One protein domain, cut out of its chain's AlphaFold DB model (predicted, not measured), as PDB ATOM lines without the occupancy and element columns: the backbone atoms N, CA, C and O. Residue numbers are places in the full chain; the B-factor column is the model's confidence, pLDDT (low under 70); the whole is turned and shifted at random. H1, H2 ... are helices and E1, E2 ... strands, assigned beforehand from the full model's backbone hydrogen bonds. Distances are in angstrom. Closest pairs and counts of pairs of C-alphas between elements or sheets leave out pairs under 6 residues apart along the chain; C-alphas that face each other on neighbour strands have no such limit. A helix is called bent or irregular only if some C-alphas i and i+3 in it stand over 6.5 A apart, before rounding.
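Overview. This is residues 41 to 179 and 190 to 202 of the 775 residues of the protein "Tetratricopeptide repeat-containing protein" of Synechococcaceae cyanobacterium SM1_2_3 (UniProt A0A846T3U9). One strongly twisted sheet of eight strands curls round the long helix H3, and H4 packs on residues 162 to 166 of H3 on the same face of the sheet. H1 and H2 cover part of the opposite face, over the E6 and E7 region, while residues 41 to 56 form a long stretch with no named element. The printed part has 152 residues, with four named helices and eight named strands in the order E1 E2 E3 H1 H2 E4 E5 E6 E7 E8 H3 H4. The sheet is branched at E6, its neighbour pairs are antiparallel, and the class is mixed, helices and strands. The whole is compact, with a radius of gyration of the C-alphas of 14.3 A and spans of 40 by 33 by 29 A.

Along the chain. Begin in the sheet with E8, residues 154 to 161, 22.9 A from first to last C-alpha, and E7, residues 143 to 151, 24.9 A long. Next come E6, residues 128 to 137, the longest strand at 26.6 A, and the shorter E5, residues 120 to 124, and E4, residues 114 to 116. Then look for E3, residues 80 to 88, 23.8 A long, E2, residues 67 to 73, 19.7 A, and E1, residues 57 to 63, 18.3 A. Find C-alpha 57, where E1 begins, at (205.185, 209.062, 147.823). H1 is residues 96 to 102 and H2 is residues 105 to 113. H3, residues 162 to 175, begins with C-alpha 162 at (220.165, 209.740, 152.719) and is 20.6 A long; it is irregular, with C-alphas 163 and 166 7.5 A apart. H4, residues 190 to 199, ends with C-alpha 199 at (223.663, 214.995, 151.542).

Arrangement. Start at E8, which has E3 on one side and E7 on the other side. Look at N 83 and O 159, 2.8 A apart, for E3 and E8, and at N 147 and O 158, 2.9 A, for the hairpin E7 and E8. E5, E6, E7 and E8 form a meander, each strand the antiparallel neighbour of the one before, and so do E1, E2 and E3. In that second meander find N 70 and O 84, 2.8 A apart, and N 59 and O 71, 2.9 A. E6 has E7 on one side, with N 133 and O 146 2.8 A apart, and E4 and E5 on the other side. There the pairing is staggered: N 122 and O 130 are 2.9 A apart for E5, and N 115 and O 136 are 2.9 A apart for E4. H3 is on the sheet, its closest C-alphas to E8 being Phe 168 and Leu 158, 6.7 A apart. H3 and H4 touch, with residues 162 to 166 of H3 alone, at a shallow tilt of 31 degrees, opposite ways; Ala 162 and Ala 195 have the closest C-alphas, 4.8 A apart. H4 is on the sheet too, with the C-alphas of Gln 190 and Arg 123 of E5 closest at 5.3 A. On the opposite face, H1 runs along E7, at 4 degrees on the local plane, with a height over the sheet of 8.1 A. H2, on the same face as H1, has a height over the sheet of 8.8 A. H1 and H2 only just touch, with 3 pairs of C-alphas within 8 A, only at the corner by their link; the closest C-alphas are those of Ile 101 and Ala 107, 5.6 A apart. Every O i to N i+4 pair is within hydrogen-bond range in H1, H2 and H4, and 8 of 10 are in H3.

Size, cuts and confidence. The two C-alphas farthest apart are those of Arg 91 and Gly 202, 42.5 A. Residues 180 to 189 are cut out and not printed, and C-alphas 179 and 190 are 23.4 A apart across the cut, which lies in the link from H3 to H4. Of the links that are printed whole, E2 to E3 and E3 to H1 are short and the rest are tight. The mean pLDDT of the printed part is 85.4; residues 64 to 66, 78 to 79, 91 to 94, 126 and 177 to 179 are under 70.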
ATOM      1  N   ARG A  41     198.900 203.173 148.179       85.12
ATOM      2  CA  ARG A  41     199.620 204.354 148.666       85.12
ATOM      3  C   ARG A  41     199.491 204.458 150.185       85.12
ATOM      4  O   ARG A  41     198.383 204.415 150.712       85.12
ATOM      5  N   ILE A  42     200.608 204.673 150.870       87.38
ATOM      6  CA  ILE A  42     200.644 204.978 152.301       87.38
ATOM      7  C   ILE A  42     200.572 206.497 152.472       87.38
ATOM      8  O   ILE A  42     201.427 207.233 151.976       87.38
ATOM      9  N   ALA A  43     199.517 206.973 153.134       84.81
ATOM     10  CA  ALA A  43     199.295 208.396 153.357       84.81
ATOM     11  C   ALA A  43     200.227 208.916 154.461       84.81
ATOM     12  O   ALA A  43     200.002 208.655 155.638       84.81
ATOM     13  N   LEU A  44     201.268 209.653 154.073       84.94
ATOM     14  CA  LEU A  44     202.104 210.416 154.999       84.94
ATOM     15  C   LEU A  44     201.530 211.837 155.177       84.94
ATOM     16  O   LEU A  44     200.848 212.328 154.269       84.94
ATOM     17  N   PRO A  45     201.789 212.528 156.305       82.94
ATOM     18  CA  PRO A  45     201.383 213.918 156.487       82.94
ATOM     19  C   PRO A  45     201.962 214.806 155.381       82.94
ATOM     20  O   PRO A  45     203.144 214.709 155.057       82.94
ATOM     21  N   GLN A  46     201.149 215.713 154.832       74.81
ATOM     22  CA  GLN A  46     201.539 216.556 153.689       74.81
ATOM     23  C   GLN A  46     202.724 217.493 153.972       74.81
ATOM     24  O   GLN A  46     203.348 218.004 153.046       74.81
ATOM     25  N   THR A  47     203.036 217.729 155.244       79.25
ATOM     26  CA  THR A  47     204.170 218.546 155.682       79.25
ATOM     27  C   THR A  47     205.505 217.802 155.624       79.25
ATOM     28  O   THR A  47     206.550 218.442 155.725       79.25
ATOM     29  N   VAL A  48     205.500 216.471 155.489       84.75
ATOM     30  CA  VAL A  48     206.722 215.662 155.468       84.75
ATOM     31  C   VAL A  48     207.260 215.575 154.048       84.75
ATOM     32  O   VAL A  48     206.570 215.159 153.119       84.75
ATOM     33  N   LYS A  49     208.533 215.935 153.898       90.38
ATOM     34  CA  LYS A  49     209.265 215.913 152.634       90.38
ATOM     35  C   LYS A  49     210.631 215.265 152.827       90.38
ATOM     36  O   LYS A  49     211.158 215.237 153.939       90.38
ATOM     37  N   ALA A  50     211.207 214.756 151.743       92.38
ATOM     38  CA  ALA A  50     212.614 214.380 151.726       92.38
ATOM     39  C   ALA A  50     213.505 215.628 151.875       92.38
ATOM     40  O   ALA A  50     213.081 216.757 151.600       92.38
ATOM     41  N   LEU A  51     214.755 215.422 152.295       90.88
ATOM     42  CA  LEU A  51     215.740 216.503 152.368       90.88
ATOM     43  C   LEU A  51     215.898 217.172 150.994       90.88
ATOM     44  O   LEU A  51     215.929 216.498 149.964       90.88
ATOM     45  N   GLY A  52     215.999 218.503 150.994       87.81
ATOM     46  CA  GLY A  52     215.930 219.312 149.771       87.81
ATOM     47  C   GLY A  52     214.511 219.731 149.370       87.81
ATOM     48  O   GLY A  52     214.321 220.171 148.245       87.81
ATOM     49  N   ASP A  53     213.534 219.611 150.279       90.31
ATOM     50  CA  ASP A  53     212.132 220.023 150.085       90.31
ATOM     51  C   ASP A  53     211.390 219.239 148.980       90.31
ATOM     52  O   ASP A  53     210.427 219.718 148.375       90.31
ATOM     53  N   VAL A  54     211.809 217.992 148.745       90.88
ATOM     54  CA  VAL A  54     211.261 217.135 147.686       90.88
ATOM     55  C   VAL A  54     210.069 216.331 148.204       90.88
ATOM     56  O   VAL A  54     210.153 215.625 149.212       90.88
ATOM     57  N   THR A  55     208.944 216.411 147.494       91.06
ATOM     58  CA  THR A  55     207.733 215.646 147.828       91.06
ATOM     59  C   THR A  55     207.817 214.255 147.214       91.06
ATOM     60  O   THR A  55     207.882 214.131 145.995       91.06
ATOM     61  N   CYS A  56     207.791 213.215 148.047       90.19
ATOM     62  CA  CYS A  56     207.826 211.820 147.613       90.19
ATOM     63  C   CYS A  56     206.604 211.053 148.124       90.19
ATOM     64  O   CYS A  56     205.948 211.454 149.086       90.19
ATOM     65  N   GLU A  57     206.326 209.913 147.504       89.06
ATOM     66  CA  GLU A  57     205.185 209.062 147.823       89.06
ATOM     67  C   GLU A  57     205.647 207.654 148.200       89.06
ATOM     68  O   GLU A  57     206.624 207.149 147.650       89.06
ATOM     69  N   VAL A  58     204.941 207.006 149.130       89.38
ATOM     70  CA  VAL A  58     205.264 205.647 149.585       89.38
ATOM     71  C   VAL A  58     204.171 204.682 149.158       89.38
ATOM     72  O   VAL A  58     202.987 204.937 149.386       89.38
ATOM     73  N   TYR A  59     204.560 203.564 148.555       85.44
ATOM     74  CA  TYR A  59     203.648 202.547 148.036       85.44
ATOM     75  C   TYR A  59     204.017 201.166 148.552       85.44
ATOM     76  O   TYR A  59     205.195 200.821 148.593       85.44
ATOM     77  N   LYS A  60     203.022 200.339 148.884       85.12
ATOM     78  CA  LYS A  60     203.276 198.919 149.140       85.12
ATOM     79  C   LYS A  60     203.722 198.233 147.851       85.12
ATOM     80  O   LYS A  60     202.998 198.271 146.858       85.12
ATOM     81  N   ALA A  61     204.884 197.593 147.884       76.44
ATOM     82  CA  ALA A  61     205.502 196.965 146.724       76.44
ATOM     83  C   ALA A  61     205.327 195.444 146.736       76.44
ATOM     84  O   ALA A  61     204.883 194.863 145.752       76.44
ATOM     85  N   SER A  62     205.623 194.794 147.861       75.31
ATOM     86  CA  SER A  62     205.555 193.335 147.981       75.31
ATOM     87  C   SER A  62     205.496 192.903 149.453       75.31
ATOM     88  O   SER A  62     205.359 193.737 150.355       75.31
ATOM     89  N   GLY A  63     205.571 191.594 149.700       71.00
ATOM     90  CA  GLY A  63     205.666 191.031 151.046       71.00
ATOM     91  C   GLY A  63     204.336 190.568 151.649       71.00
ATOM     92  O   GLY A  63     203.247 190.968 151.222       71.00
ATOM     93  N   ASN A  64     204.447 189.674 152.631       65.62
ATOM     94  CA  ASN A  64     203.333 189.083 153.377       65.62
ATOM     95  C   ASN A  64     203.193 189.773 154.755       65.62
ATOM     96  O   ASN A  64     203.691 190.877 154.932       65.62
ATOM     97  N   ARG A  65     202.483 189.171 155.723       64.44
ATOM     98  CA  ARG A  65     202.342 189.771 157.068       64.44
ATOM     99  C   ARG A  65     203.656 189.826 157.855       64.44
ATOM    100  O   ARG A  65     203.792 190.721 158.679       64.44
ATOM    101  N   ASP A  66     204.582 188.905 157.603       68.38
ATOM    102  CA  ASP A  66     205.810 188.763 158.394       68.38
ATOM    103  C   ASP A  66     206.850 189.820 158.000       68.38
ATOM    104  O   ASP A  66     207.577 190.334 158.850       68.38
ATOM    105  N   LEU A  67     206.893 190.167 156.708       77.75
ATOM    106  CA  LEU A  67     207.750 191.214 156.164       77.75
ATOM    107  C   LEU A  67     207.092 191.861 154.939       77.75
ATOM    108  O   LEU A  67     207.032 191.276 153.857       77.75
ATOM    109  N   GLU A  68     206.623 193.090 155.109       87.00
ATOM    110  CA  GLU A  68     206.100 193.941 154.045       87.00
ATOM    111  C   GLU A  68     207.205 194.852 153.504       87.00
ATOM    112  O   GLU A  68     207.978 195.428 154.271       87.00
ATOM    113  N   GLN A  69     207.240 195.030 152.184       88.19
ATOM    114  CA  GLN A  69     208.154 195.936 151.494       88.19
ATOM    115  C   GLN A  69     207.387 197.090 150.850       88.19
ATOM    116  O   GLN A  69     206.328 196.905 150.241       88.19
ATOM    117  N   PHE A  70     207.970 198.280 150.927       89.50
ATOM    118  CA  PHE A  70     207.421 199.519 150.405       89.50
ATOM    119  C   PHE A  70     208.475 200.269 149.590       89.50
ATOM    120  O   PHE A  70     209.659 200.281 149.919       89.50
ATOM    121  N   GLU A  71     208.022 200.921 148.531       88.94
ATOM    122  CA  GLU A  71     208.825 201.768 147.655       88.94
ATOM    123  C   GLU A  71     208.593 203.239 147.978       88.94
ATOM    124  O   GLU A  71     207.448 203.683 148.064       88.94
ATOM    125  N   ILE A  72     209.677 204.004 148.077       91.19
ATOM    126  CA  ILE A  72     209.670 205.462 148.176       91.19
ATOM    127  C   ILE A  72     209.922 206.015 146.774       91.19
ATOM    128  O   ILE A  72     211.004 205.831 146.221       91.19
ATOM    129  N   ARG A  73     208.937 206.686 146.184       88.44
ATOM    130  CA  ARG A  73     208.988 207.244 144.827       88.44
ATOM    131  C   ARG A  73     209.132 208.755 144.896       88.44
ATOM    132  O   ARG A  73     208.315 209.416 145.530       88.44
ATOM    133  N   CYS A  74     210.157 209.286 144.244       87.88
ATOM    134  CA  CYS A  74     210.482 210.708 144.274       87.88
ATOM    135  C   CYS A  74     210.576 211.280 142.849       87.88
ATOM    136  O   CYS A  74     210.955 210.554 141.929       87.88
ATOM    137  N   PRO A  75     210.278 212.577 142.655       83.50
ATOM    138  CA  PRO A  75     210.520 213.286 141.404       83.50
ATOM    139  C   PRO A  75     211.959 213.120 140.903       83.50
ATOM    140  O   PRO A  75     212.895 213.018 141.691       83.50
ATOM    141  N   GLY A  76     212.133 213.075 139.582       79.50
ATOM    142  CA  GLY A  76     213.439 212.868 138.948       79.50
ATOM    143  C   GLY A  76     213.913 211.412 138.911       79.50
ATOM    144  O   GLY A  76     214.897 211.129 138.238       79.50
ATOM    145  N   TRP A  77     213.205 210.485 139.560       78.81
ATOM    146  CA  TRP A  77     213.481 209.053 139.486       78.81
ATOM    147  C   TRP A  77     212.451 208.371 138.583       78.81
ATOM    148  O   TRP A  77     211.249 208.477 138.807       78.81
ATOM    149  N   GLU A  78     212.908 207.623 137.578       63.41
ATOM    150  CA  GLU A  78     212.018 206.738 136.805       63.41
ATOM    151  C   GLU A  78     211.627 205.469 137.589       63.41
ATOM    152  O   GLU A  78     210.725 204.731 137.191       63.41
ATOM    153  N   ARG A  79     212.302 205.222 138.720       69.00
ATOM    154  CA  ARG A  79     212.076 204.115 139.659       69.00
ATOM    155  C   ARG A  79     211.826 204.642 141.078       69.00
ATOM    156  O   ARG A  79     211.695 205.843 141.297       69.00
ATOM    157  N   TYR A  80     211.759 203.742 142.059       79.44
ATOM    158  CA  TYR A  80     211.833 204.144 143.459       79.44
ATOM    159  C   TYR A  80     213.204 204.773 143.758       79.44
ATOM    160  O   TYR A  80     214.228 204.337 143.234       79.44
ATOM    161  N   ALA A  81     213.213 205.790 144.613       87.00
ATOM    162  CA  ALA A  81     214.425 206.358 145.182       87.00
ATOM    163  C   ALA A  81     214.955 205.477 146.318       87.00
ATOM    164  O   ALA A  81     216.157 205.275 146.422       87.00
ATOM    165  N   GLY A  82     214.072 204.903 147.140       90.12
ATOM    166  CA  GLY A  82     214.452 204.023 148.248       90.12
ATOM    167  C   GLY A  82     213.411 202.950 148.542       90.12
ATOM    168  O   GLY A  82     212.293 202.984 148.029       90.12
ATOM    169  N   LEU A  83     213.789 202.000 149.385       90.88
ATOM    170  CA  LEU A  83     212.956 200.923 149.895       90.88
ATOM    171  C   LEU A  83     212.844 201.035 151.411       90.88
ATOM    172  O   LEU A  83     213.810 201.369 152.097       90.88
ATOM    173  N   THR A  84     211.674 200.716 151.943       93.25
ATOM    174  CA  THR A  84     211.486 200.530 153.378       93.25
ATOM    175  C   THR A  84     210.709 199.255 153.649       93.25
ATOM    176  O   THR A  84     209.878 198.845 152.841       93.25
ATOM    177  N   TRP A  85     210.998 198.605 154.772       91.94
ATOM    178  CA  TRP A  85     210.317 197.388 155.192       91.94
ATOM    179  C   TRP A  85     209.709 197.558 156.572       91.94
ATOM    180  O   TRP A  85     210.221 198.311 157.406       91.94
ATOM    181  N   ARG A  86     208.628 196.817 156.801       91.69
ATOM    182  CA  ARG A  86     207.948 196.679 158.088       91.69
ATOM    183  C   ARG A  86     207.639 195.208 158.317       91.69
ATOM    184  O   ARG A  86     207.069 194.574 157.436       91.69
ATOM    185  N   GLY A  87     207.950 194.691 159.494       89.06
ATOM    186  CA  GLY A  87     207.668 193.299 159.831       89.06
ATOM    187  C   GLY A  87     207.681 193.038 161.328       89.06
ATOM    188  O   GLY A  87     207.819 193.960 162.137       89.06
ATOM    189  N   ASP A  88     207.552 191.768 161.685       86.12
ATOM    190  CA  ASP A  88     207.701 191.325 163.068       86.12
ATOM    191  C   ASP A  88     209.181 191.287 163.467       86.12
ATOM    192  O   ASP A  88     210.065 191.001 162.655       86.12
ATOM    193  N   ILE A  89     209.466 191.569 164.739       83.44
ATOM    194  CA  ILE A  89     210.824 191.419 165.273       83.44
ATOM    195  C   ILE A  89     211.180 189.920 165.303       83.44
ATOM    196  O   ILE A  89     210.395 189.118 165.827       83.44
ATOM    197  N   PRO A  90     212.353 189.506 164.781       78.31
ATOM    198  CA  PRO A  90     212.785 188.112 164.827       78.31
ATOM    199  C   PRO A  90     212.788 187.551 166.259       78.31
ATOM    200  O   PRO A  90     213.361 188.138 167.171       78.31
ATOM    201  N   ARG A  91     212.190 186.366 166.460       69.31
ATOM    202  CA  ARG A  91     211.995 185.738 167.788       69.31
ATOM    203  C   ARG A  91     213.282 185.243 168.477       69.31
ATOM    204  O   ARG A  91     213.205 184.693 169.571       69.31
ATOM    205  N   SER A  92     214.449 185.380 167.847       59.72
ATOM    206  CA  SER A  92     215.705 184.754 168.273       59.72
ATOM    207  C   SER A  92     216.861 185.758 168.260       59.72
ATOM    208  O   SER A  92     217.225 186.258 167.199       59.72
ATOM    209  N   THR A  93     217.480 185.929 169.436       55.56
ATOM    210  CA  THR A  93     218.711 186.668 169.799       55.56
ATOM    211  C   THR A  93     218.572 188.137 170.220       55.56
ATOM    212  O   THR A  93     218.082 189.000 169.498       55.56
ATOM    213  N   SER A  94     219.112 188.432 171.410       62.66
ATOM    214  CA  SER A  94     219.688 189.738 171.731       62.66
ATOM    215  C   SER A  94     220.648 190.122 170.599       62.66
ATOM    216  O   SER A  94     221.539 189.321 170.327       62.66
ATOM    217  N   SER A  95     220.489 191.291 169.964       79.50
ATOM    218  CA  SER A  95     221.245 191.785 168.783       79.50
ATOM    219  C   SER A  95     220.720 191.431 167.378       79.50
ATOM    220  O   SER A  95     221.473 191.505 166.407       79.50
ATOM    221  N   TRP A  96     219.427 191.129 167.215       87.12
ATOM    222  CA  TRP A  96     218.838 190.900 165.884       87.12
ATOM    223  C   TRP A  96     219.085 192.060 164.896       87.12
ATOM    224  O   TRP A  96     219.277 191.804 163.707       87.12
ATOM    225  N   GLU A  97     219.141 193.314 165.362       89.31
ATOM    226  CA  GLU A  97     219.451 194.481 164.527       89.31
ATOM    227  C   GLU A  97     220.858 194.377 163.929       89.31
ATOM    228  O   GLU A  97     221.062 194.685 162.753       89.31
ATOM    229  N   GLN A  98     221.822 193.910 164.730       89.88
ATOM    230  CA  GLN A  98     223.219 193.742 164.331       89.88
ATOM    231  C   GLN A  98     223.346 192.664 163.253       89.88
ATOM    232  O   GLN A  98     224.004 192.884 162.232       89.88
ATOM    233  N   THR A  99     222.674 191.530 163.459       87.94
ATOM    234  CA  THR A  99     222.603 190.443 162.479       87.94
ATOM    235  C   THR A  99     221.935 190.924 161.196       87.94
ATOM    236  O   THR A  99     222.448 190.686 160.108       87.94
ATOM    237  N   LEU A 100     220.827 191.666 161.288       87.00
ATOM    238  CA  LEU A 100     220.113 192.132 160.102       87.00
ATOM    239  C   LEU A 100     220.933 193.141 159.287       87.00
ATOM    240  O   LEU A 100     220.941 193.068 158.060       87.00
ATOM    241  N   ILE A 101     221.645 194.063 159.938       88.81
ATOM    242  CA  ILE A 101     222.392 195.132 159.255       88.81
ATOM    243  C   ILE A 101     223.768 194.686 158.717       88.81
ATOM    244  O   ILE A 101     224.341 195.347 157.839       88.81
ATOM    245  N   SER A 102     224.300 193.572 159.230       86.31
ATOM    246  CA  SER A 102     225.652 193.085 158.909       86.31
ATOM    247  C   SER A 102     225.647 191.745 158.175       86.31
ATOM    248  O   SER A 102     226.327 191.620 157.159       86.31
ATOM    249  N   ASP A 103     224.833 190.795 158.639       83.19
ATOM    250  CA  ASP A 103     224.938 189.363 158.338       83.19
ATOM    251  C   ASP A 103     223.585 188.768 157.908       83.19
ATOM    252  O   ASP A 103     223.147 187.715 158.375       83.19
ATOM    253  N   SER A 104     222.899 189.457 156.995       81.50
ATOM    254  CA  SER A 104     221.622 189.022 156.426       81.50
ATOM    255  C   SER A 104     221.626 189.066 154.903       81.50
ATOM    256  O   SER A 104     222.502 189.676 154.284       81.50
ATOM    257  N   ASP A 105     220.620 188.459 154.278       76.81
ATOM    258  CA  ASP A 105     220.447 188.563 152.827       76.81
ATOM    259  C   ASP A 105     220.186 190.009 152.384       76.81
ATOM    260  O   ASP A 105     220.728 190.434 151.369       76.81
ATOM    261  N   LEU A 106     219.494 190.813 153.202       78.81
ATOM    262  CA  LEU A 106     219.371 192.256 152.982       78.81
ATOM    263  C   LEU A 106     220.745 192.941 152.992       78.81
ATOM    264  O   LEU A 106     221.041 193.734 152.100       78.81
ATOM    265  N   ALA A 107     221.596 192.638 153.976       80.19
ATOM    266  CA  ALA A 107     222.933 193.220 154.061       80.19
ATOM    267  C   ALA A 107     223.792 192.845 152.841       80.19
ATOM    268  O   ALA A 107     224.543 193.686 152.346       80.19
ATOM    269  N   LYS A 108     223.644 191.622 152.314       77.38
ATOM    270  CA  LYS A 108     224.293 191.190 151.064       77.38
ATOM    271  C   LYS A 108     223.758 191.949 149.849       77.38
ATOM    272  O   LYS A 108     224.555 192.420 149.043       77.38
ATOM    273  N   THR A 109     222.439 192.124 149.728       75.38
ATOM    274  CA  THR A 109     221.834 192.930 148.652       75.38
ATOM    275  C   THR A 109     222.336 194.373 148.695       75.38
ATOM    276  O   THR A 109     222.743 194.917 147.675       75.38
ATOM    277  N   VAL A 110     222.408 194.977 149.882       81.75
ATOM    278  CA  VAL A 110     222.946 196.334 150.058       81.75
ATOM    279  C   VAL A 110     224.418 196.418 149.645       81.75
ATOM    280  O   VAL A 110     224.811 197.370 148.976       81.75
ATOM    281  N   GLN A 111     225.231 195.412 149.975       77.56
ATOM    282  CA  GLN A 111     226.641 195.346 149.561       77.56
ATOM    283  C   GLN A 111     226.821 195.176 148.042       77.56
ATOM    284  O   GLN A 111     227.849 195.581 147.492       77.56
ATOM    285  N   ALA A 112     225.835 194.607 147.343       74.69
ATOM    286  CA  ALA A 112     225.829 194.553 145.882       74.69
ATOM    287  C   ALA A 112     225.595 195.936 145.245       74.69
ATOM    288  O   ALA A 112     226.133 196.219 144.168       74.69
ATOM    289  N   ASP A 113     224.860 196.817 145.927       78.06
ATOM    290  CA  ASP A 113     224.464 198.136 145.425       78.06
ATOM    291  C   ASP A 113     225.324 199.293 145.960       78.06
ATOM    292  O   ASP A 113     225.334 200.369 145.356       78.06
ATOM    293  N   ALA A 114     226.064 199.106 147.058       86.19
ATOM    294  CA  ALA A 114     226.880 200.151 147.673       86.19
ATOM    295  C   ALA A 114     228.055 199.626 148.509       86.19
ATOM    296  O   ALA A 114     228.035 198.521 149.049       86.19
ATOM    297  N   VAL A 115     229.052 200.491 148.707       87.06
ATOM    298  CA  VAL A 115     230.124 200.293 149.686       87.06
ATOM    299  C   VAL A 115     229.719 200.967 150.995       87.06
ATOM    300  O   VAL A 115     229.584 202.189 151.057       87.06
ATOM    301  N   CYS A 116     229.525 200.174 152.047       88.81
ATOM    302  CA  CYS A 116     229.044 200.646 153.345       88.81
ATOM    303  C   CYS A 116     230.122 200.590 154.428       88.81
ATOM    304  O   CYS A 116     230.840 199.597 154.549       88.81
ATOM    305  N   GLY A 117     230.162 201.619 155.276       89.38
ATOM    306  CA  GLY A 117     230.964 201.636 156.499       89.38
ATOM    307  C   GLY A 117     230.473 200.639 157.555       89.38
ATOM    308  O   GLY A 117     229.523 199.876 157.335       89.38
ATOM    309  N   ALA A 118     231.134 200.648 158.715       90.88
ATOM    310  CA  ALA A 118     230.719 199.855 159.868       90.88
ATOM    311  C   ALA A 118     229.347 200.324 160.403       90.88
ATOM    312  O   ALA A 118     229.026 201.509 160.270       90.88
ATOM    313  N   PRO A 119     228.543 199.424 160.999       92.69
ATOM    314  CA  PRO A 119     227.336 199.814 161.723       92.69
ATOM    315  C   PRO A 119     227.650 200.814 162.840       92.69
ATOM    316  O   PRO A 119     228.591 200.618 163.609       92.69
ATOM    317  N   GLU A 120     226.849 201.869 162.937       93.69
ATOM    318  CA  GLU A 120     226.928 202.891 163.976       93.69
ATOM    319  C   GLU A 120     225.579 203.034 164.690       93.69
ATOM    320  O   GLU A 120     224.512 202.958 164.073       93.69
ATOM    321  N   ALA A 121     225.624 203.216 166.010       93.81
ATOM    322  CA  ALA A 121     224.426 203.466 166.799       93.81
ATOM    323  C   ALA A 121     223.888 204.870 166.502       93.81
ATOM    324  O   ALA A 121     224.641 205.843 166.457       93.81
ATOM    325  N   THR A 122     222.576 204.978 166.330       92.69
ATOM    326  CA  THR A 122     221.874 206.246 166.130       92.69
ATOM    327  C   THR A 122     220.525 206.219 166.845       92.69
ATOM    328  O   THR A 122     220.150 205.221 167.470       92.69
ATOM    329  N   ARG A 123     219.789 207.328 166.776       91.62
ATOM    330  CA  ARG A 123     218.432 207.440 167.310       91.62
ATOM    331  C   ARG A 123     217.470 207.966 166.257       91.62
ATOM    332  O   ARG A 123     217.773 208.950 165.574       91.62
ATOM    333  N   ILE A 124     216.310 207.324 166.173       89.25
ATOM    334  CA  ILE A 124     215.167 207.755 165.362       89.25
ATOM    335  C   ILE A 124     214.029 208.230 166.268       89.25
ATOM    336  O   ILE A 124     214.008 207.907 167.456       89.25
ATOM    337  N   LEU A 125     213.069 208.981 165.722       84.81
ATOM    338  CA  LEU A 125     211.869 209.422 166.457       84.81
ATOM    339  C   LEU A 125     212.210 210.065 167.814       84.81
ATOM    340  O   LEU A 125     211.601 209.767 168.839       84.81
ATOM    341  N   ASN A 126     213.236 210.916 167.806       68.88
ATOM    342  CA  ASN A 126     213.794 211.643 168.945       68.88
ATOM    343  C   ASN A 126     214.430 210.839 170.084       68.88
ATOM    344  O   ASN A 126     215.180 211.467 170.814       68.88
ATOM    345  N   ASP A 127     214.249 209.517 170.205       76.50
ATOM    346  CA  ASP A 127     214.987 208.729 171.214       76.50
ATOM    347  C   ASP A 127     215.000 207.199 171.037       76.50
ATOM    348  O   ASP A 127     215.601 206.487 171.845       76.50
ATOM    349  N   GLN A 128     214.382 206.660 169.986       87.69
ATOM    350  CA  GLN A 128     214.344 205.213 169.769       87.69
ATOM    351  C   GLN A 128     215.693 204.708 169.236       87.69
ATOM    352  O   GLN A 128     216.182 205.251 168.237       87.69
ATOM    353  N   PRO A 129     216.304 203.681 169.857       91.06
ATOM    354  CA  PRO A 129     217.544 203.094 169.367       91.06
ATOM    355  C   PRO A 129     217.411 202.564 167.936       91.06
ATOM    356  O   PRO A 129     216.430 201.914 167.564       91.06
ATOM    357  N   ALA A 130     218.431 202.824 167.131       93.12
ATOM    358  CA  ALA A 130     218.557 202.281 165.790       93.12
ATOM    359  C   ALA A 130     220.028 202.014 165.466       93.12
ATOM    360  O   ALA A 130     220.934 202.630 166.034       93.12
ATOM    361  N   LEU A 131     220.263 201.113 164.517       94.75
ATOM    362  CA  LEU A 131     221.562 200.946 163.877       94.75
ATOM    363  C   LEU A 131     221.497 201.532 162.473       94.75
ATOM    364  O   LEU A 131     220.532 201.300 161.743       94.75
ATOM    365  N   ALA A 132     222.530 202.273 162.092       94.38
ATOM    366  CA  ALA A 132     222.684 202.816 160.754       94.38
ATOM    367  C   ALA A 132     224.012 202.377 160.135       94.38
ATOM    368  O   ALA A 132     224.999 202.141 160.827       94.38
ATOM    369  N   ARG A 133     224.051 202.302 158.808       94.12
ATOM    370  CA  ARG A 133     225.284 202.259 158.023       94.12
ATOM    371  C   ARG A 133     225.242 203.376 157.002       94.12
ATOM    372  O   ARG A 133     224.297 203.472 156.218       94.12
ATOM    373  N   ARG A 134     226.299 204.184 156.986       93.75
ATOM    374  CA  ARG A 134     226.575 205.117 155.895       93.75
ATOM    375  C   ARG A 134     227.179 204.367 154.723       93.75
ATOM    376  O   ARG A 134     228.153 203.630 154.885       93.75
ATOM    377  N   CYS A 135     226.596 204.572 153.554       91.94
ATOM    378  CA  CYS A 135     226.965 203.880 152.334       91.94
ATOM    379  C   CYS A 135     227.215 204.871 151.200       91.94
ATOM    380  O   CYS A 135     226.603 205.936 151.145       91.94
ATOM    381  N   LEU A 136     228.098 204.497 150.279       90.12
ATOM    382  CA  LEU A 136     228.286 205.166 148.998       90.12
ATOM    383  C   LEU A 136     227.817 204.226 147.893       90.12
ATOM    384  O   LEU A 136     228.331 203.112 147.783       90.12
ATOM    385  N   SER A 137     226.840 204.655 147.094       87.19
ATOM    386  CA  SER A 137     226.286 203.833 146.014       87.19
ATOM    387  C   SER A 137     227.371 203.402 145.027       87.19
ATOM    388  O   SER A 137     228.240 204.184 144.639       87.19
ATOM    389  N   ASN A 138     227.295 202.162 144.552       81.44
ATOM    390  CA  ASN A 138     228.190 201.664 143.515       81.44
ATOM    391  C   ASN A 138     228.000 202.443 142.207       81.44
ATOM    392  O   ASN A 138     228.952 202.574 141.446       81.44
ATOM    393  N   ASN A 139     226.815 203.006 141.964       79.19
ATOM    394  CA  ASN A 139     226.539 203.864 140.816       79.19
ATOM    395  C   ASN A 139     226.584 205.330 141.257       79.19
ATOM    396  O   ASN A 139     225.703 205.796 141.980       79.19
ATOM    397  N   GLY A 140     227.641 206.040 140.866       83.75
ATOM    398  CA  GLY A 140     227.828 207.466 141.147       83.75
ATOM    399  C   GLY A 140     228.399 207.822 142.528       83.75
ATOM    400  O   GLY A 140     228.782 208.973 142.730       83.75
ATOM    401  N   GLY A 141     228.545 206.886 143.472       87.75
ATOM    402  CA  GLY A 141     229.141 207.175 144.786       87.75
ATOM    403  C   GLY A 141     228.324 208.158 145.625       87.75
ATOM    404  O   GLY A 141     228.901 209.002 146.305       87.75
ATOM    405  N   PHE A 142     226.997 208.093 145.539       91.06
ATOM    406  CA  PHE A 142     226.094 208.971 146.277       91.06
ATOM    407  C   PHE A 142     225.818 208.453 147.693       91.06
ATOM    408  O   PHE A 142     225.852 207.240 147.917       91.06
ATOM    409  N   PRO A 143     225.501 209.345 148.650       92.25
ATOM    410  CA  PRO A 143     225.239 208.966 150.033       92.25
ATOM    411  C   PRO A 143     223.917 208.206 150.179       92.25
ATOM    412  O   PRO A 143     222.835 208.733 149.914       92.25
ATOM    413  N   TYR A 144     224.014 206.972 150.657       93.94
ATOM    414  CA  TYR A 144     222.896 206.104 151.014       93.94
ATOM    415  C   TYR A 144     222.948 205.766 152.504       93.94
ATOM    416  O   TYR A 144     224.011 205.797 153.132       93.94
ATOM    417  N   LEU A 145     221.793 205.413 153.060       94.50
ATOM    418  CA  LEU A 145     221.654 204.913 154.420       94.50
ATOM    419  C   LEU A 145     220.959 203.552 154.406       94.50
ATOM    420  O   LEU A 145     219.917 203.382 153.769       94.50
ATOM    421  N   LEU A 146     221.536 202.608 155.148       95.00
ATOM    422  CA  LEU A 146     220.840 201.415 155.622       95.00
ATOM    423  C   LEU A 146     220.535 201.618 157.104       95.00
ATOM    424  O   LEU A 146     221.466 201.802 157.885       95.00
ATOM    425  N   ILE A 147     219.265 201.597 157.494       94.88
ATOM    426  CA  ILE A 147     218.846 201.769 158.892       94.88
ATOM    427  C   ILE A 147     217.989 200.583 159.301       94.88
ATOM    428  O   ILE A 147     217.119 200.171 158.540       94.88
ATOM    429  N   VAL A 148     218.217 200.073 160.508       94.25
ATOM    430  CA  VAL A 148     217.407 199.036 161.152       94.25
ATOM    431  C   VAL A 148     216.998 199.528 162.536       94.25
ATOM    432  O   VAL A 148     217.836 200.004 163.302       94.25
ATOM    433  N   SER A 149     215.713 199.422 162.865       92.44
ATOM    434  CA  SER A 149     215.200 199.774 164.190       92.44
ATOM    435  C   SER A 149     213.998 198.919 164.578       92.44
ATOM    436  O   SER A 149     213.179 198.559 163.730       92.44
ATOM    437  N   GLY A 150     213.891 198.601 165.868       90.38
ATOM    438  CA  GLY A 150     212.702 198.017 166.476       90.38
ATOM    439  C   GLY A 150     211.881 199.090 167.185       90.38
ATOM    440  O   GLY A 150     212.378 199.721 168.112       90.38
ATOM    441  N   VAL A 151     210.620 199.279 166.794       87.56
ATOM    442  CA  VAL A 151     209.705 200.241 167.430       87.56
ATOM    443  C   VAL A 151     208.376 199.558 167.725       87.56
ATOM    444  O   VAL A 151     207.781 198.957 166.834       87.56
ATOM    445  N   ALA A 152     207.912 199.639 168.977       83.44
ATOM    446  CA  ALA A 152     206.629 199.081 169.426       83.44
ATOM    447  C   ALA A 152     206.393 197.620 168.967       83.44
ATOM    448  O   ALA A 152     205.350 197.282 168.412       83.44
ATOM    449  N   ASN A 153     207.390 196.754 169.194       81.94
ATOM    450  CA  ASN A 153     207.384 195.330 168.826       81.94
ATOM    451  C   ASN A 153     207.334 195.035 167.309       81.94
ATOM    452  O   ASN A 153     206.970 193.933 166.901       81.94
ATOM    453  N   ARG A 154     207.718 196.000 166.465       88.38
ATOM    454  CA  ARG A 154     207.862 195.830 165.012       88.38
ATOM    455  C   ARG A 154     209.251 196.215 164.535       88.38
ATOM    456  O   ARG A 154     209.839 197.171 165.035       88.38
ATOM    457  N   ALA A 155     209.750 195.484 163.546       90.50
ATOM    458  CA  ALA A 155     210.995 195.782 162.861       90.50
ATOM    459  C   ALA A 155     210.738 196.728 161.683       90.50
ATOM    460  O   ALA A 155     209.828 196.508 160.879       90.50
ATOM    461  N   PHE A 156     211.572 197.758 161.567       93.56
ATOM    462  CA  PHE A 156     211.571 198.713 160.470       93.56
ATOM    463  C   PHE A 156     212.959 198.825 159.863       93.56
ATOM    464  O   PHE A 156     213.967 198.874 160.572       93.56
ATOM    465  N   VAL A 157     212.997 198.901 158.537       94.31
ATOM    466  CA  VAL A 157     214.241 199.007 157.779       94.31
ATOM    467  C   VAL A 157     214.114 200.090 156.717       94.31
ATOM    468  O   VAL A 157     213.076 200.182 156.063       94.31
ATOM    469  N   LEU A 158     215.170 200.876 156.509       94.81
ATOM    470  CA  LEU A 158     215.320 201.789 155.373       94.81
ATOM    471  C   LEU A 158     216.549 201.408 154.555       94.81
ATOM    472  O   LEU A 158     217.617 201.227 155.128       94.81
ATOM    473  N   TRP A 159     216.413 201.375 153.233       93.88
ATOM    474  CA  TRP A 159     217.517 201.351 152.278       93.88
ATOM    475  C   TRP A 159     217.280 202.402 151.192       93.88
ATOM    476  O   TRP A 159     216.338 202.284 150.412       93.88
ATOM    477  N   GLY A 160     218.114 203.435 151.107       92.94
ATOM    478  CA  GLY A 160     217.974 204.444 150.054       92.94
ATOM    479  C   GLY A 160     218.894 205.650 150.222       92.94
ATOM    480  O   GLY A 160     219.678 205.688 151.174       92.94
ATOM    481  N   PRO A 161     218.803 206.646 149.318       94.25
ATOM    482  CA  PRO A 161     219.496 207.918 149.436       94.25
ATOM    483  C   PRO A 161     219.258 208.529 150.808       94.25
ATOM    484  O   PRO A 161     218.134 208.512 151.312       94.25
ATOM    485  N   ALA A 162     220.288 209.125 151.400       95.00
ATOM    486  CA  ALA A 162     220.165 209.740 152.719       95.00
ATOM    487  C   ALA A 162     219.001 210.758 152.792       95.00
ATOM    488  O   ALA A 162     218.366 210.904 153.832       95.00
ATOM    489  N   HIS A 163     218.628 211.381 151.669       95.19
ATOM    490  CA  HIS A 163     217.508 212.318 151.549       95.19
ATOM    491  C   HIS A 163     216.164 211.798 152.050       95.19
ATOM    492  O   HIS A 163     215.354 212.599 152.516       95.19
ATOM    493  N   VAL A 164     215.895 210.493 151.937       95.19
ATOM    494  CA  VAL A 164     214.575 209.932 152.270       95.19
ATOM    495  C   VAL A 164     214.407 209.615 153.761       95.19
ATOM    496  O   VAL A 164     213.337 209.178 154.178       95.19
ATOM    497  N   ALA A 165     215.423 209.892 154.582       94.56
ATOM    498  CA  ALA A 165     215.403 209.728 156.035       94.56
ATOM    499  C   ALA A 165     214.144 210.301 156.733       94.56
ATOM    500  O   ALA A 165     213.511 209.565 157.493       94.56
ATOM    501  N   PRO A 166     213.695 211.549 156.468       93.44
ATOM    502  CA  PRO A 166     212.497 212.084 157.125       93.44
ATOM    503  C   PRO A 166     211.213 211.315 156.778       93.44
ATOM    504  O   PRO A 166     210.319 211.163 157.612       93.44
ATOM    505  N   LEU A 167     211.124 210.790 155.550       93.25
ATOM    506  CA  LEU A 167     209.979 209.993 155.103       93.25
ATOM    507  C   LEU A 167     209.914 208.660 155.849       93.25
ATOM    508  O   LEU A 167     208.820 208.194 156.153       93.25
ATOM    509  N   PHE A 168     211.067 208.069 156.171       94.19
ATOM    510  CA  PHE A 168     211.145 206.827 156.935       94.19
ATOM    511  C   PHE A 168     210.585 206.982 158.352       94.19
ATOM    512  O   PHE A 168     209.744 206.190 158.763       94.19
ATOM    513  N   GLU A 169     210.966 208.036 159.077       91.31
ATOM    514  CA  GLU A 169     210.401 208.297 160.409       91.31
ATOM    515  C   GLU A 169     208.890 208.525 160.359       91.31
ATOM    516  O   GLU A 169     208.136 207.940 161.139       91.31
ATOM    517  N   SER A 170     208.422 209.306 159.384       90.25
ATOM    518  CA  SER A 170     206.988 209.506 159.187       90.25
ATOM    519  C   SER A 170     206.257 208.215 158.808       90.25
ATOM    520  O   SER A 170     205.100 208.028 159.196       90.25
ATOM    521  N   PHE A 171     206.901 207.331 158.046       91.44
ATOM    522  CA  PHE A 171     206.363 206.025 157.686       91.44
ATOM    523  C   PHE A 171     206.227 205.116 158.912       91.44
ATOM    524  O   PHE A 171     205.196 204.451 159.053       91.44
ATOM    525  N   ILE A 172     207.204 205.128 159.826       91.00
ATOM    526  CA  ILE A 172     207.123 204.399 161.098       91.00
ATOM    527  C   ILE A 172     205.930 204.907 161.908       91.00
ATOM    528  O   ILE A 172     205.063 204.117 162.265       91.00
ATOM    529  N   LEU A 173     205.818 206.220 162.122       86.25
ATOM    530  CA  LEU A 173     204.715 206.801 162.902       86.25
ATOM    531  C   LEU A 173     203.338 206.469 162.317       86.25
ATOM    532  O   LEU A 173     202.426 206.082 163.043       86.25
ATOM    533  N   THR A 174     203.198 206.564 160.994       85.69
ATOM    534  CA  THR A 174     201.949 206.215 160.295       85.69
ATOM    535  C   THR A 174     201.638 204.721 160.426       85.69
ATOM    536  O   THR A 174     200.487 204.331 160.596       85.69
ATOM    537  N   SER A 175     202.668 203.872 160.403       85.38
ATOM    538  CA  SER A 175     202.541 202.418 160.567       85.38
ATOM    539  C   SER A 175     202.137 201.972 161.974       85.38
ATOM    540  O   SER A 175     201.769 200.808 162.147       85.38
ATOM    541  N   LEU A 176     202.232 202.869 162.959       80.00
ATOM    542  CA  LEU A 176     201.927 202.621 164.368       80.00
ATOM    543  C   LEU A 176     200.559 203.184 164.799       80.00
ATOM    544  O   LEU A 176     200.184 203.045 165.961       80.00
ATOM    545  N   GLN A 177     199.784 203.806 163.902       68.25
ATOM    546  CA  GLN A 177     198.481 204.375 164.270       68.25
ATOM    547  C   GLN A 177     197.511 203.282 164.767       68.25
ATOM    548  O   GLN A 177     197.128 202.382 164.021       68.25
ATOM    549  N   GLY A 178     197.172 203.370 166.062       51.69
ATOM    550  CA  GLY A 178     196.498 202.350 166.879       51.69
ATOM    551  C   GLY A 178     197.154 202.169 168.262       51.69
ATOM    552  O   GLY A 178     196.467 201.846 169.225       51.69
ATOM    553  N   SER A 179     198.458 202.448 168.385       45.91
ATOM    554  CA  SER A 179     199.140 202.701 169.665       45.91
ATOM    555  C   SER A 179     199.148 204.205 169.957       45.91
ATOM    556  O   SER A 179     199.279 204.989 169.017       45.91
ATOM    557  N   GLN A 190     218.770 212.184 165.540       90.56
ATOM    558  CA  GLN A 190     220.186 211.950 165.221       90.56
ATOM    559  C   GLN A 190     220.357 211.356 163.818       90.56
ATOM    560  O   GLN A 190     221.302 211.694 163.110       90.56
ATOM    561  N   MET A 191     219.419 210.510 163.396       91.38
ATOM    562  CA  MET A 191     219.400 209.922 162.063       91.38
ATOM    563  C   MET A 191     219.161 210.972 160.966       91.38
ATOM    564  O   MET A 191     219.882 210.979 159.969       91.38
ATOM    565  N   ILE A 192     218.221 211.905 161.154       90.69
ATOM    566  CA  ILE A 192     218.017 213.005 160.194       90.69
ATOM    567  C   ILE A 192     219.260 213.901 160.137       90.69
ATOM    568  O   ILE A 192     219.693 214.268 159.048       90.69
ATOM    569  N   ALA A 193     219.888 214.200 161.278       90.56
ATOM    570  CA  ALA A 193     221.136 214.966 161.302       90.56
ATOM    571  C   ALA A 193     222.277 214.247 160.552       90.56
ATOM    572  O   ALA A 193     223.027 214.879 159.806       90.56
ATOM    573  N   LEU A 194     222.384 212.921 160.697       90.62
ATOM    574  CA  LEU A 194     223.327 212.089 159.944       90.62
ATOM    575  C   LEU A 194     223.065 212.171 158.434       90.62
ATOM    576  O   LEU A 194     223.997 212.333 157.645       90.62
ATOM    577  N   ALA A 195     221.796 212.092 158.033       91.56
ATOM    578  CA  ALA A 195     221.389 212.225 156.643       91.56
ATOM    579  C   ALA A 195     221.725 213.610 156.067       91.56
ATOM    580  O   ALA A 195     222.271 213.699 154.970       91.56
ATOM    581  N   GLU A 196     221.469 214.685 156.813       91.19
ATOM    582  CA  GLU A 196     221.784 216.064 156.413       91.19
ATOM    583  C   GLU A 196     223.282 216.275 156.182       91.19
ATOM    584  O   GLU A 196     223.677 216.861 155.173       91.19
ATOM    585  N   GLN A 197     224.122 215.736 157.070       89.69
ATOM    586  CA  GLN A 197     225.576 215.759 156.896       89.69
ATOM    587  C   GLN A 197     226.011 214.998 155.640       89.69
ATOM    588  O   GLN A 197     226.921 215.433 154.936       89.69
ATOM    589  N   ALA A 198     225.357 213.870 155.349       88.88
ATOM    590  CA  ALA A 198     225.690 213.035 154.205       88.88
ATOM    591  C   ALA A 198     225.299 213.681 152.865       88.88
ATOM    592  O   ALA A 198     226.053 213.562 151.903       88.88
ATOM    593  N   VAL A 199     224.152 214.370 152.788       90.38
ATOM    594  CA  VAL A 199     223.663 214.995 151.542       90.38
ATOM    595  C   VAL A 199     224.221 216.391 151.287       90.38
ATOM    596  O   VAL A 199     224.045 216.908 150.191       90.38
ATOM    597  N   ALA A 200     224.882 217.015 152.261       85.88
ATOM    598  CA  ALA A 200     225.520 218.319 152.094       85.88
ATOM    599  C   ALA A 200     226.999 218.306 152.530       85.88
ATOM    600  O   ALA A 200     227.399 219.118 153.375       85.88
ATOM    601  N   PRO A 201     227.840 217.408 151.973       76.50
ATOM    602  CA  PRO A 201     229.242 217.335 152.359       76.50
ATOM    603  C   PRO A 201     229.937 218.661 152.019       76.50
ATOM    604  O   PRO A 201     229.889 219.141 150.886       76.50
ATOM    605  N   GLY A 202     230.546 219.300 153.021       71.06
ATOM    606  CA  GLY A 202     231.200 220.602 152.844       71.06
ATOM    607  C   GLY A 202     230.251 221.752 152.467       71.06
ATOM    608  O   GLY A 202     230.706 222.749 151.915       71.06
TER     609      GLY A 202